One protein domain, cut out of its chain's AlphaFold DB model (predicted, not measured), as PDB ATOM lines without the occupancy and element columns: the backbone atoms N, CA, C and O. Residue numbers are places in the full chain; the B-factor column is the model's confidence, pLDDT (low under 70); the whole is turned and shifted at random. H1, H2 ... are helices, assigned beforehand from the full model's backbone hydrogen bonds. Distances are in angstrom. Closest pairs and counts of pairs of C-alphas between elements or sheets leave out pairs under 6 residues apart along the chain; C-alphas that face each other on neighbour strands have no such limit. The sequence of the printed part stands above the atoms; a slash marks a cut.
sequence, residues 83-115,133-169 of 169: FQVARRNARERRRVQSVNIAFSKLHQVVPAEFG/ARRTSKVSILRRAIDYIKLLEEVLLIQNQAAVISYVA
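This is residues 83 to 115 and 133 to 169 of the 169 residues of the protein "Putative Achaete-scute" of Daphnia magna (UniProt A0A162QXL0). The long helix H2 and the slightly shorter H1 meet near their ends in a very wide V, the last part of H1 on the first part of H2, and residues 83 to 99 and 150 to 169 stick out to opposite ends. The 70 printed residues, all helix by class, hold H1 then H2 and no named strand. The whole is extended, a rod of 74 by 24 by 16 A, with a radius of gyration of the C-alphas of 19.9 A.

Find C-alpha 138 at (267.246, 281.194, 198.867); from there H2, residues 138 to 168, runs 45.7 A. H1, residues 83 to 109, runs 39.9 A from C-alpha 83 at (293.712, 295.147, 209.088).

Look at His 107 and Ile 141, the closest C-alphas of H1 and H2, 6.1 A apart. The helices touch there, H1 with residues 103 to 107 alone and H2 with 138 to 145 alone. They run the same way at a steep tilt of 39 degrees. In both, every O i to N i+4 pair is within hydrogen-bond range.

C-alphas 83 and 169, the farthest apart, are 73.6 A apart. Residues 116 to 132, in the link across the cut, are not printed; C-alphas 115 and 133 are 16.1 A apart. Residues 114, 115 and 169 have pLDDT under 70.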
ATOM      1  N   PHE A  83     293.134 296.370 209.644       80.50
ATOM      2  CA  PHE A  83     293.712 295.147 209.088       80.50
ATOM      3  C   PHE A  83     293.109 293.849 209.664       80.50
ATOM      4  O   PHE A  83     292.837 292.897 208.926       80.50
ATOM      5  N   GLN A  84     292.846 293.783 210.974       83.56
ATOM      6  CA  GLN A  84     292.236 292.593 211.581       83.56
ATOM      7  C   GLN A  84     290.782 292.408 211.127       83.56
ATOM      8  O   GLN A  84     290.355 291.274 210.878       83.56
ATOM      9  N   VAL A  85     290.043 293.512 210.985       85.56
ATOM     10  CA  VAL A  85     288.664 293.522 210.475       85.56
ATOM     11  C   VAL A  85     288.633 293.088 209.009       85.56
ATOM     12  O   VAL A  85     287.858 292.196 208.664       85.56
ATOM     13  N   ALA A  86     289.531 293.615 208.172       88.62
ATOM     14  CA  ALA A  86     289.673 293.209 206.773       88.62
ATOM     15  C   ALA A  86     289.936 291.700 206.646       88.62
ATOM     16  O   ALA A  86     289.256 291.003 205.890       88.62
ATOM     17  N   ARG A  87     290.845 291.157 207.467       90.88
ATOM     18  CA  ARG A  87     291.150 289.720 207.481       90.88
ATOM     19  C   ARG A  87     289.955 288.869 207.930       90.88
ATOM     20  O   ARG A  87     289.750 287.781 207.393       90.88
ATOM     21  N   ARG A  88     289.163 289.337 208.903       94.06
ATOM     22  CA  ARG A  88     287.915 288.671 209.322       94.06
ATOM     23  C   ARG A  88     286.865 288.700 208.205       94.06
ATOM     24  O   ARG A  88     286.323 287.650 207.879       94.06
ATOM     25  N   ASN A  89     286.632 289.858 207.591       96.69
ATOM     26  CA  ASN A  89     285.658 290.025 206.509       96.69
ATOM     27  C   ASN A  89     286.026 289.223 205.257       96.69
ATOM     28  O   ASN A  89     285.148 288.645 204.625       96.69
ATOM     29  N   ALA A  90     287.314 289.115 204.924       96.56
ATOM     30  CA  ALA A  90     287.774 288.272 203.824       96.56
ATOM     31  C   ALA A  90     287.411 286.792 204.039       96.56
ATOM     32  O   ALA A  90     286.964 286.121 203.110       96.56
ATOM     33  N   ARG A  91     287.544 286.283 205.273       98.00
ATOM     34  CA  ARG A  91     287.101 284.919 205.609       98.00
ATOM     35  C   ARG A  91     285.588 284.776 205.505       98.00
ATOM     36  O   ARG A  91     285.121 283.784 204.957       98.00
ATOM     37  N   GLU A  92     284.840 285.768 205.982       97.94
ATOM     38  CA  GLU A  92     283.380 285.725 205.918       97.94
ATOM     39  C   GLU A  92     282.869 285.741 204.473       97.94
ATOM     40  O   GLU A  92     282.013 284.936 204.122       97.94
ATOM     41  N   ARG A  93     283.466 286.554 203.592       98.38
ATOM     42  CA  ARG A  93     283.158 286.527 202.154       98.38
ATOM     43  C   ARG A  93     283.387 285.142 201.548       98.38
ATOM     44  O   ARG A  93     282.505 284.649 200.856       98.38
ATOM     45  N   ARG A  94     284.513 284.486 201.856       98.31
ATOM     46  CA  ARG A  94     284.802 283.118 201.377       98.31
ATOM     47  C   ARG A  94     283.777 282.103 201.882       98.31
ATOM     48  O   ARG A  94     283.302 281.272 201.114       98.31
ATOM     49  N   ARG A  95     283.389 282.196 203.156       98.56
ATOM     50  CA  ARG A  95     282.347 281.342 203.740       98.56
ATOM     51  C   ARG A  95     281.010 281.537 203.022       98.56
ATOM     52  O   ARG A  95     280.376 280.564 202.624       98.56
ATOM     53  N   VAL A  96     280.602 282.788 202.809       98.56
ATOM     54  CA  VAL A  96     279.356 283.131 202.109       98.56
ATOM     55  C   VAL A  96     279.389 282.679 200.647       98.56
ATOM     56  O   VAL A  96     278.395 282.142 200.164       98.56
ATOM     57  N   GLN A  97     280.521 282.830 199.955       98.44
ATOM     58  CA  GLN A  97     280.711 282.315 198.595       98.44
ATOM     59  C   GLN A  97     280.526 280.795 198.542       98.44
ATOM     60  O   GLN A  97     279.765 280.316 197.707       98.44
ATOM     61  N   SER A  98     281.139 280.046 199.465       98.31
ATOM     62  CA  SER A  98     280.969 278.588 199.564       98.31
ATOM     63  C   SER A  98     279.503 278.185 199.765       98.31
ATOM     64  O   SER A  98     279.004 277.307 199.060       98.31
ATOM     65  N   VAL A  99     278.780 278.879 200.650       98.50
ATOM     66  CA  VAL A  99     277.340 278.650 200.855       98.50
ATOM     67  C   VAL A  99     276.545 278.960 199.587       98.50
ATOM     68  O   VAL A  99     275.676 278.184 199.203       98.50
ATOM     69  N   ASN A 100     276.839 280.067 198.907       98.06
ATOM     70  CA  ASN A 100     276.136 280.425 197.675       98.06
ATOM     71  C   ASN A 100     276.386 279.403 196.556       98.06
ATOM     72  O   ASN A 100     275.447 279.060 195.848       98.06
ATOM     73  N   ILE A 101     277.600 278.857 196.441       97.88
ATOM     74  CA  ILE A 101     277.899 277.760 195.505       97.88
ATOM     75  C   ILE A 101     277.033 276.532 195.819       97.88
ATOM     76  O   ILE A 101     276.488 275.922 194.901       97.88
ATOM     77  N   ALA A 102     276.861 276.182 197.097       97.94
ATOM     78  CA  ALA A 102     275.980 275.084 197.496       97.94
ATOM     79  C   ALA A 102     274.507 275.356 197.130       97.94
ATOM     80  O   ALA A 102     273.836 274.466 196.613       97.94
ATOM     81  N   PHE A 103     274.026 276.594 197.306       97.69
ATOM     82  CA  PHE A 103     272.688 277.002 196.854       97.69
ATOM     83  C   PHE A 103     272.524 276.899 195.334       97.69
ATOM     84  O   PHE A 103     271.483 276.433 194.878       97.69
ATOM     85  N   SER A 104     273.535 277.282 194.548       94.81
ATOM     86  CA  SER A 104     273.490 277.142 193.088       94.81
ATOM     87  C   SER A 104     273.411 275.678 192.657       94.81
ATOM     88  O   SER A 104     272.624 275.347 191.776       94.81
ATOM     89  N   LYS A 105     274.176 274.786 193.303       95.81
ATOM     90  CA  LYS A 105     274.092 273.338 193.049       95.81
ATOM     91  C   LYS A 105     272.708 272.787 193.386       95.81
ATOM     92  O   LYS A 105     272.147 272.039 192.593       95.81
ATOM     93  N   LEU A 106     272.139 273.198 194.521       96.31
ATOM     94  CA  LEU A 106     270.781 272.810 194.906       96.31
ATOM     95  C   LEU A 106     269.745 273.299 193.880       96.31
ATOM     96  O   LEU A 106     268.870 272.541 193.482       96.31
ATOM     97  N   HIS A 107     269.875 274.534 193.396       94.38
ATOM     98  CA  HIS A 107     268.973 275.091 192.386       94.38
ATOM     99  C   HIS A 107     268.995 274.322 191.058       94.38
ATOM    100  O   HIS A 107     267.968 274.206 190.405       94.38
ATOM    101  N   GLN A 108     270.149 273.782 190.658       92.31
ATOM    102  CA  GLN A 108     270.276 273.028 189.406       92.31
ATOM    103  C   GLN A 108     269.564 271.669 189.450       92.31
ATOM    104  O   GLN A 108     269.033 271.224 188.428       92.31
ATOM    105  N   VAL A 109     269.566 271.008 190.614       93.25
ATOM    106  CA  VAL A 109     268.989 269.661 190.780       93.25
ATOM    107  C   VAL A 109     267.498 269.677 191.111       93.25
ATOM    108  O   VAL A 109     266.813 268.697 190.839       93.25
ATOM    109  N   VAL A 110     266.991 270.770 191.683       92.25
ATOM    110  CA  VAL A 110     265.573 270.923 192.028       92.25
ATOM    111  C   VAL A 110     264.806 271.440 190.806       92.25
ATOM    112  O   VAL A 110     265.152 272.507 190.294       92.25
ATOM    113  N   PRO A 111     263.767 270.738 190.319       90.12
ATOM    114  CA  PRO A 111     263.028 271.194 189.149       90.12
ATOM    115  C   PRO A 111     262.292 272.514 189.418       90.12
ATOM    116  O   PRO A 111     261.765 272.756 190.506       90.12
ATOM    117  N   ALA A 112     262.265 273.390 188.412       80.69
ATOM    118  CA  ALA A 112     261.719 274.740 188.548       80.69
ATOM    119  C   ALA A 112     260.184 274.778 188.638       80.69
ATOM    120  O   ALA A 112     259.653 275.782 189.102       80.69
ATOM    121  N   GLU A 113     259.517 273.699 188.214       76.06
ATOM    122  CA  GLU A 113     258.059 273.500 188.220       76.06
ATOM    123  C   GLU A 113     257.469 273.514 189.645       76.06
ATOM    124  O   GLU A 113     256.296 273.814 189.847       76.06
ATOM    125  N   PHE A 114     258.279 273.172 190.652       66.56
ATOM    126  CA  PHE A 114     257.825 273.063 192.032       66.56
ATOM    127  C   PHE A 114     257.746 274.449 192.684       66.56
ATOM    128  O   PHE A 114     258.650 275.273 192.538       66.56
ATOM    129  N   GLY A 115     256.677 274.711 193.439       57.12
ATOM    130  CA  GLY A 115     256.544 275.904 194.284       57.12
ATOM    131  C   GLY A 115     255.974 277.164 193.619       57.12
ATOM    132  O   GLY A 115     255.870 278.183 194.301       57.12
ATOM    133  N   ALA A 133     268.131 278.874 184.728       75.06
ATOM    134  CA  ALA A 133     268.803 280.172 184.707       75.06
ATOM    135  C   ALA A 133     267.985 281.278 185.399       75.06
ATOM    136  O   ALA A 133     268.491 282.382 185.628       75.06
ATOM    137  N   ARG A 134     266.718 281.009 185.753       81.75
ATOM    138  CA  ARG A 134     265.868 281.990 186.434       81.75
ATOM    139  C   ARG A 134     266.406 282.296 187.828       81.75
ATOM    140  O   ARG A 134     266.798 281.419 188.593       81.75
ATOM    141  N   ARG A 135     266.414 283.584 188.170       87.88
ATOM    142  CA  ARG A 135     266.819 284.049 189.499       87.88
ATOM    143  C   ARG A 135     265.765 283.609 190.510       87.88
ATOM    144  O   ARG A 135     264.606 283.987 190.389       87.88
ATOM    145  N   THR A 136     266.183 282.867 191.526       88.62
ATOM    146  CA  THR A 136     265.310 282.386 192.603       88.62
ATOM    147  C   THR A 136     265.851 282.809 193.966       88.62
ATOM    148  O   THR A 136     267.052 283.021 194.161       88.62
ATOM    149  N   SER A 137     264.951 282.999 194.934       93.81
ATOM    150  CA  SER A 137     265.345 283.349 196.300       93.81
ATOM    151  C   SER A 137     265.833 282.112 197.056       93.81
ATOM    152  O   SER A 137     265.352 281.004 196.829       93.81
ATOM    153  N   LYS A 138     266.744 282.295 198.021       95.06
ATOM    154  CA  LYS A 138     267.246 281.194 198.867       95.06
ATOM    155  C   LYS A 138     266.111 280.426 199.543       95.06
ATOM    156  O   LYS A 138     266.127 279.204 199.568       95.06
ATOM    157  N   VAL A 139     265.113 281.146 200.050       95.88
ATOM    158  CA  VAL A 139     263.941 280.547 200.700       95.88
ATOM    159  C   VAL A 139     263.108 279.745 199.702       95.88
ATOM    160  O   VAL A 139     262.693 278.637 200.025       95.88
ATOM    161  N   SER A 140     262.904 280.263 198.486       92.38
ATOM    162  CA  SER A 140     262.197 279.529 197.432       92.38
ATOM    163  C   SER A 140     262.926 278.235 197.078       92.38
ATOM    164  O   SER A 140     262.291 277.191 197.042       92.38
ATOM    165  N   ILE A 141     264.250 278.276 196.887       93.94
ATOM    166  CA  ILE A 141     265.052 277.077 196.593       93.94
ATOM    167  C   ILE A 141     264.859 276.015 197.687       93.94
ATOM    168  O   ILE A 141     264.660 274.846 197.371       93.94
ATOM    169  N   LEU A 142     264.861 276.414 198.965       96.69
ATOM    170  CA  LEU A 142     264.661 275.484 200.083       96.69
ATOM    171  C   LEU A 142     263.258 274.870 200.102       96.69
ATOM    172  O   LEU A 142     263.139 273.666 200.305       96.69
ATOM    173  N   ARG A 143     262.206 275.669 199.875       94.38
ATOM    174  CA  ARG A 143     260.822 275.163 199.820       94.38
ATOM    175  C   ARG A 143     260.665 274.126 198.708       94.38
ATOM    176  O   ARG A 143     260.248 273.009 198.981       94.38
ATOM    177  N   ARG A 144     261.129 274.458 197.500       93.25
ATOM    178  CA  ARG A 144     261.098 273.548 196.344       93.25
ATOM    179  C   ARG A 144     261.881 272.261 196.598       93.25
ATOM    180  O   ARG A 144     261.428 271.191 196.218       93.25
ATOM    181  N   ALA A 145     263.041 272.355 197.253       95.88
ATOM    182  CA  ALA A 145     263.844 271.187 197.599       95.88
ATOM    183  C   ALA A 145     263.113 270.240 198.563       95.88
ATOM    184  O   ALA A 145     263.162 269.031 198.370       95.88
ATOM    185  N   ILE A 146     262.427 270.784 199.576       96.25
ATOM    186  CA  ILE A 146     261.640 269.987 200.530       96.25
ATOM    187  C   ILE A 146     260.518 269.242 199.804       96.25
ATOM    188  O   ILE A 146     260.353 268.042 200.013       96.25
ATOM    189  N   ASP A 147     259.773 269.934 198.945       94.81
ATOM    190  CA  ASP A 147     258.658 269.330 198.213       94.81
ATOM    191  C   ASP A 147     259.149 268.260 197.228       94.81
ATOM    192  O   ASP A 147     258.560 267.185 197.130       94.81
ATOM    193  N   TYR A 148     260.280 268.510 196.564       95.75
ATOM    194  CA  TYR A 148     260.879 267.549 195.644       95.75
ATOM    195  C   TYR A 148     261.356 266.273 196.352       95.75
ATOM    196  O   TYR A 148     261.127 265.180 195.843       95.75
ATOM    197  N   ILE A 149     261.961 266.385 197.541       96.25
ATOM    198  CA  ILE A 149     262.349 265.211 198.342       96.25
ATOM    199  C   ILE A 149     261.117 264.365 198.684       96.25
ATOM    200  O   ILE A 149     261.127 263.165 198.429       96.25
ATOM    201  N   LYS A 150     260.041 264.992 199.179       95.75
ATOM    202  CA  LYS A 150     258.800 264.284 199.540       95.75
ATOM    203  C   LYS A 150     258.188 263.540 198.354       95.75
ATOM    204  O   LYS A 150     257.771 262.396 198.501       95.75
ATOM    205  N   LEU A 151     258.166 264.173 197.180       94.38
ATOM    206  CA  LEU A 151     257.669 263.540 195.960       94.38
ATOM    207  C   LEU A 151     258.499 262.303 195.592       94.38
ATOM    208  O   LEU A 151     257.947 261.253 195.274       94.38
ATOM    209  N   LEU A 152     259.829 262.421 195.618       95.06
ATOM    210  CA  LEU A 152     260.710 261.300 195.295       95.06
ATOM    211  C   LEU A 152     260.536 260.143 196.287       95.06
ATOM    212  O   LEU A 152     260.512 258.986 195.872       95.06
ATOM    213  N   GLU A 153     260.376 260.442 197.577       95.69
ATOM    214  CA  GLU A 153     260.088 259.443 198.610       95.69
ATOM    215  C   GLU A 153     258.766 258.706 198.344       95.69
ATOM    216  O   GLU A 153     258.725 257.478 198.436       95.69
ATOM    217  N   GLU A 154     257.709 259.423 197.951       95.12
ATOM    218  CA  GLU A 154     256.410 258.835 197.600       95.12
ATOM    219  C   GLU A 154     256.509 257.903 196.383       95.12
ATOM    220  O   GLU A 154     256.043 256.762 196.428       95.12
ATOM    221  N   VAL A 155     257.181 258.345 195.314       94.88
ATOM    222  CA  VAL A 155     257.379 257.532 194.102       94.88
ATOM    223  C   VAL A 155     258.143 256.245 194.417       94.88
ATOM    224  O   VAL A 155     257.741 255.164 193.978       94.88
ATOM    225  N   LEU A 156     259.219 256.334 195.202       93.88
ATOM    226  CA  LEU A 156     260.007 255.165 195.599       93.88
ATOM    227  C   LEU A 156     259.207 254.208 196.491       93.88
ATOM    228  O   LEU A 156     259.339 252.989 196.362       93.88
ATOM    229  N   LEU A 157     258.356 254.734 197.375       93.50
ATOM    230  CA  LEU A 157     257.488 253.916 198.218       93.50
ATOM    231  C   LEU A 157     256.502 253.098 197.375       93.50
ATOM    232  O   LEU A 157     256.374 251.891 197.586       93.50
ATOM    233  N   ILE A 158     255.856 253.733 196.394       91.50
ATOM    234  CA  ILE A 158     254.903 253.075 195.489       91.50
ATOM    235  C   ILE A 158     255.600 251.984 194.667       91.50
ATOM    236  O   ILE A 158     255.093 250.867 194.568       91.50
ATOM    237  N   GLN A 159     256.781 252.271 194.112       88.44
ATOM    238  CA  GLN A 159     257.547 251.292 193.329       88.44
ATOM    239  C   GLN A 159     257.933 250.061 194.158       88.44
ATOM    240  O   GLN A 159     257.782 248.932 193.692       88.44
ATOM    241  N   ASN A 160     258.372 250.265 195.401       86.19
ATOM    242  CA  ASN A 160     258.717 249.165 196.298       86.19
ATOM    243  C   ASN A 160     257.489 248.326 196.681       86.19
ATOM    244  O   ASN A 160     257.578 247.100 196.720       86.19
ATOM    245  N   GLN A 161     256.333 248.952 196.918       85.56
ATOM    246  CA  GLN A 161     255.086 248.225 197.183       85.56
ATOM    247  C   GLN A 161     254.632 247.405 195.968       85.56
ATOM    248  O   GLN A 161     254.281 246.236 196.120       85.56
ATOM    249  N   ALA A 162     254.687 247.983 194.766       79.88
ATOM    250  CA  ALA A 162     254.350 247.282 193.528       79.88
ATOM    251  C   ALA A 162     255.280 246.085 193.278       79.88
ATOM    252  O   ALA A 162     254.809 245.010 192.903       79.88
ATOM    253  N   ALA A 163     256.581 246.239 193.545       77.94
ATOM    254  CA  ALA A 163     257.537 245.141 193.466       77.94
ATOM    255  C   ALA A 163     257.174 244.016 194.446       77.94
ATOM    256  O   ALA A 163     257.084 242.864 194.036       77.94
ATOM    257  N   VAL A 164     256.885 244.334 195.713       78.44
ATOM    258  CA  VAL A 164     256.470 243.332 196.712       78.44
ATOM    259  C   VAL A 164     255.199 242.596 196.279       78.44
ATOM    260  O   VAL A 164     255.164 241.370 196.353       78.44
ATOM    261  N   ILE A 165     254.185 243.304 195.776       74.62
ATOM    262  CA  ILE A 165     252.952 242.675 195.271       74.62
ATOM    263  C   ILE A 165     253.263 241.742 194.092       74.62
ATOM    264  O   ILE A 165     252.752 240.628 194.058       74.62
ATOM    265  N   SER A 166     254.149 242.146 193.177       73.69
ATOM    266  CA  SER A 166     254.588 241.306 192.054       73.69
ATOM    267  C   SER A 166     255.392 240.068 192.470       73.69
ATOM    268  O   SER A 166     255.473 239.137 191.679       73.69
ATOM    269  N   TYR A 167     256.030 240.061 193.642       70.19
ATOM    270  CA  TYR A 167     256.741 238.883 194.160       70.19
ATOM    271  C   TYR A 167     255.831 237.932 194.949       70.19
ATOM    272  O   TYR A 167     256.199 236.778 195.156       70.19
ATOM    273  N   VAL A 168     254.693 238.424 195.443       74.62
ATOM    274  CA  VAL A 168     253.754 237.660 196.279       74.62
ATOM    275  C   VAL A 168     252.594 237.072 195.463       74.62
ATOM    276  O   VAL A 168     252.018 236.072 195.890       74.62
ATOM    277  N   ALA A 169     252.253 237.672 194.317       52.84
ATOM    278  CA  ALA A 169     251.264 237.170 193.357       52.84
ATOM    279  C   ALA A 169     251.878 236.168 192.366       52.84
ATOM    280  O   ALA A 169     251.170 235.196 192.022       52.84
TER     281      ALA A 169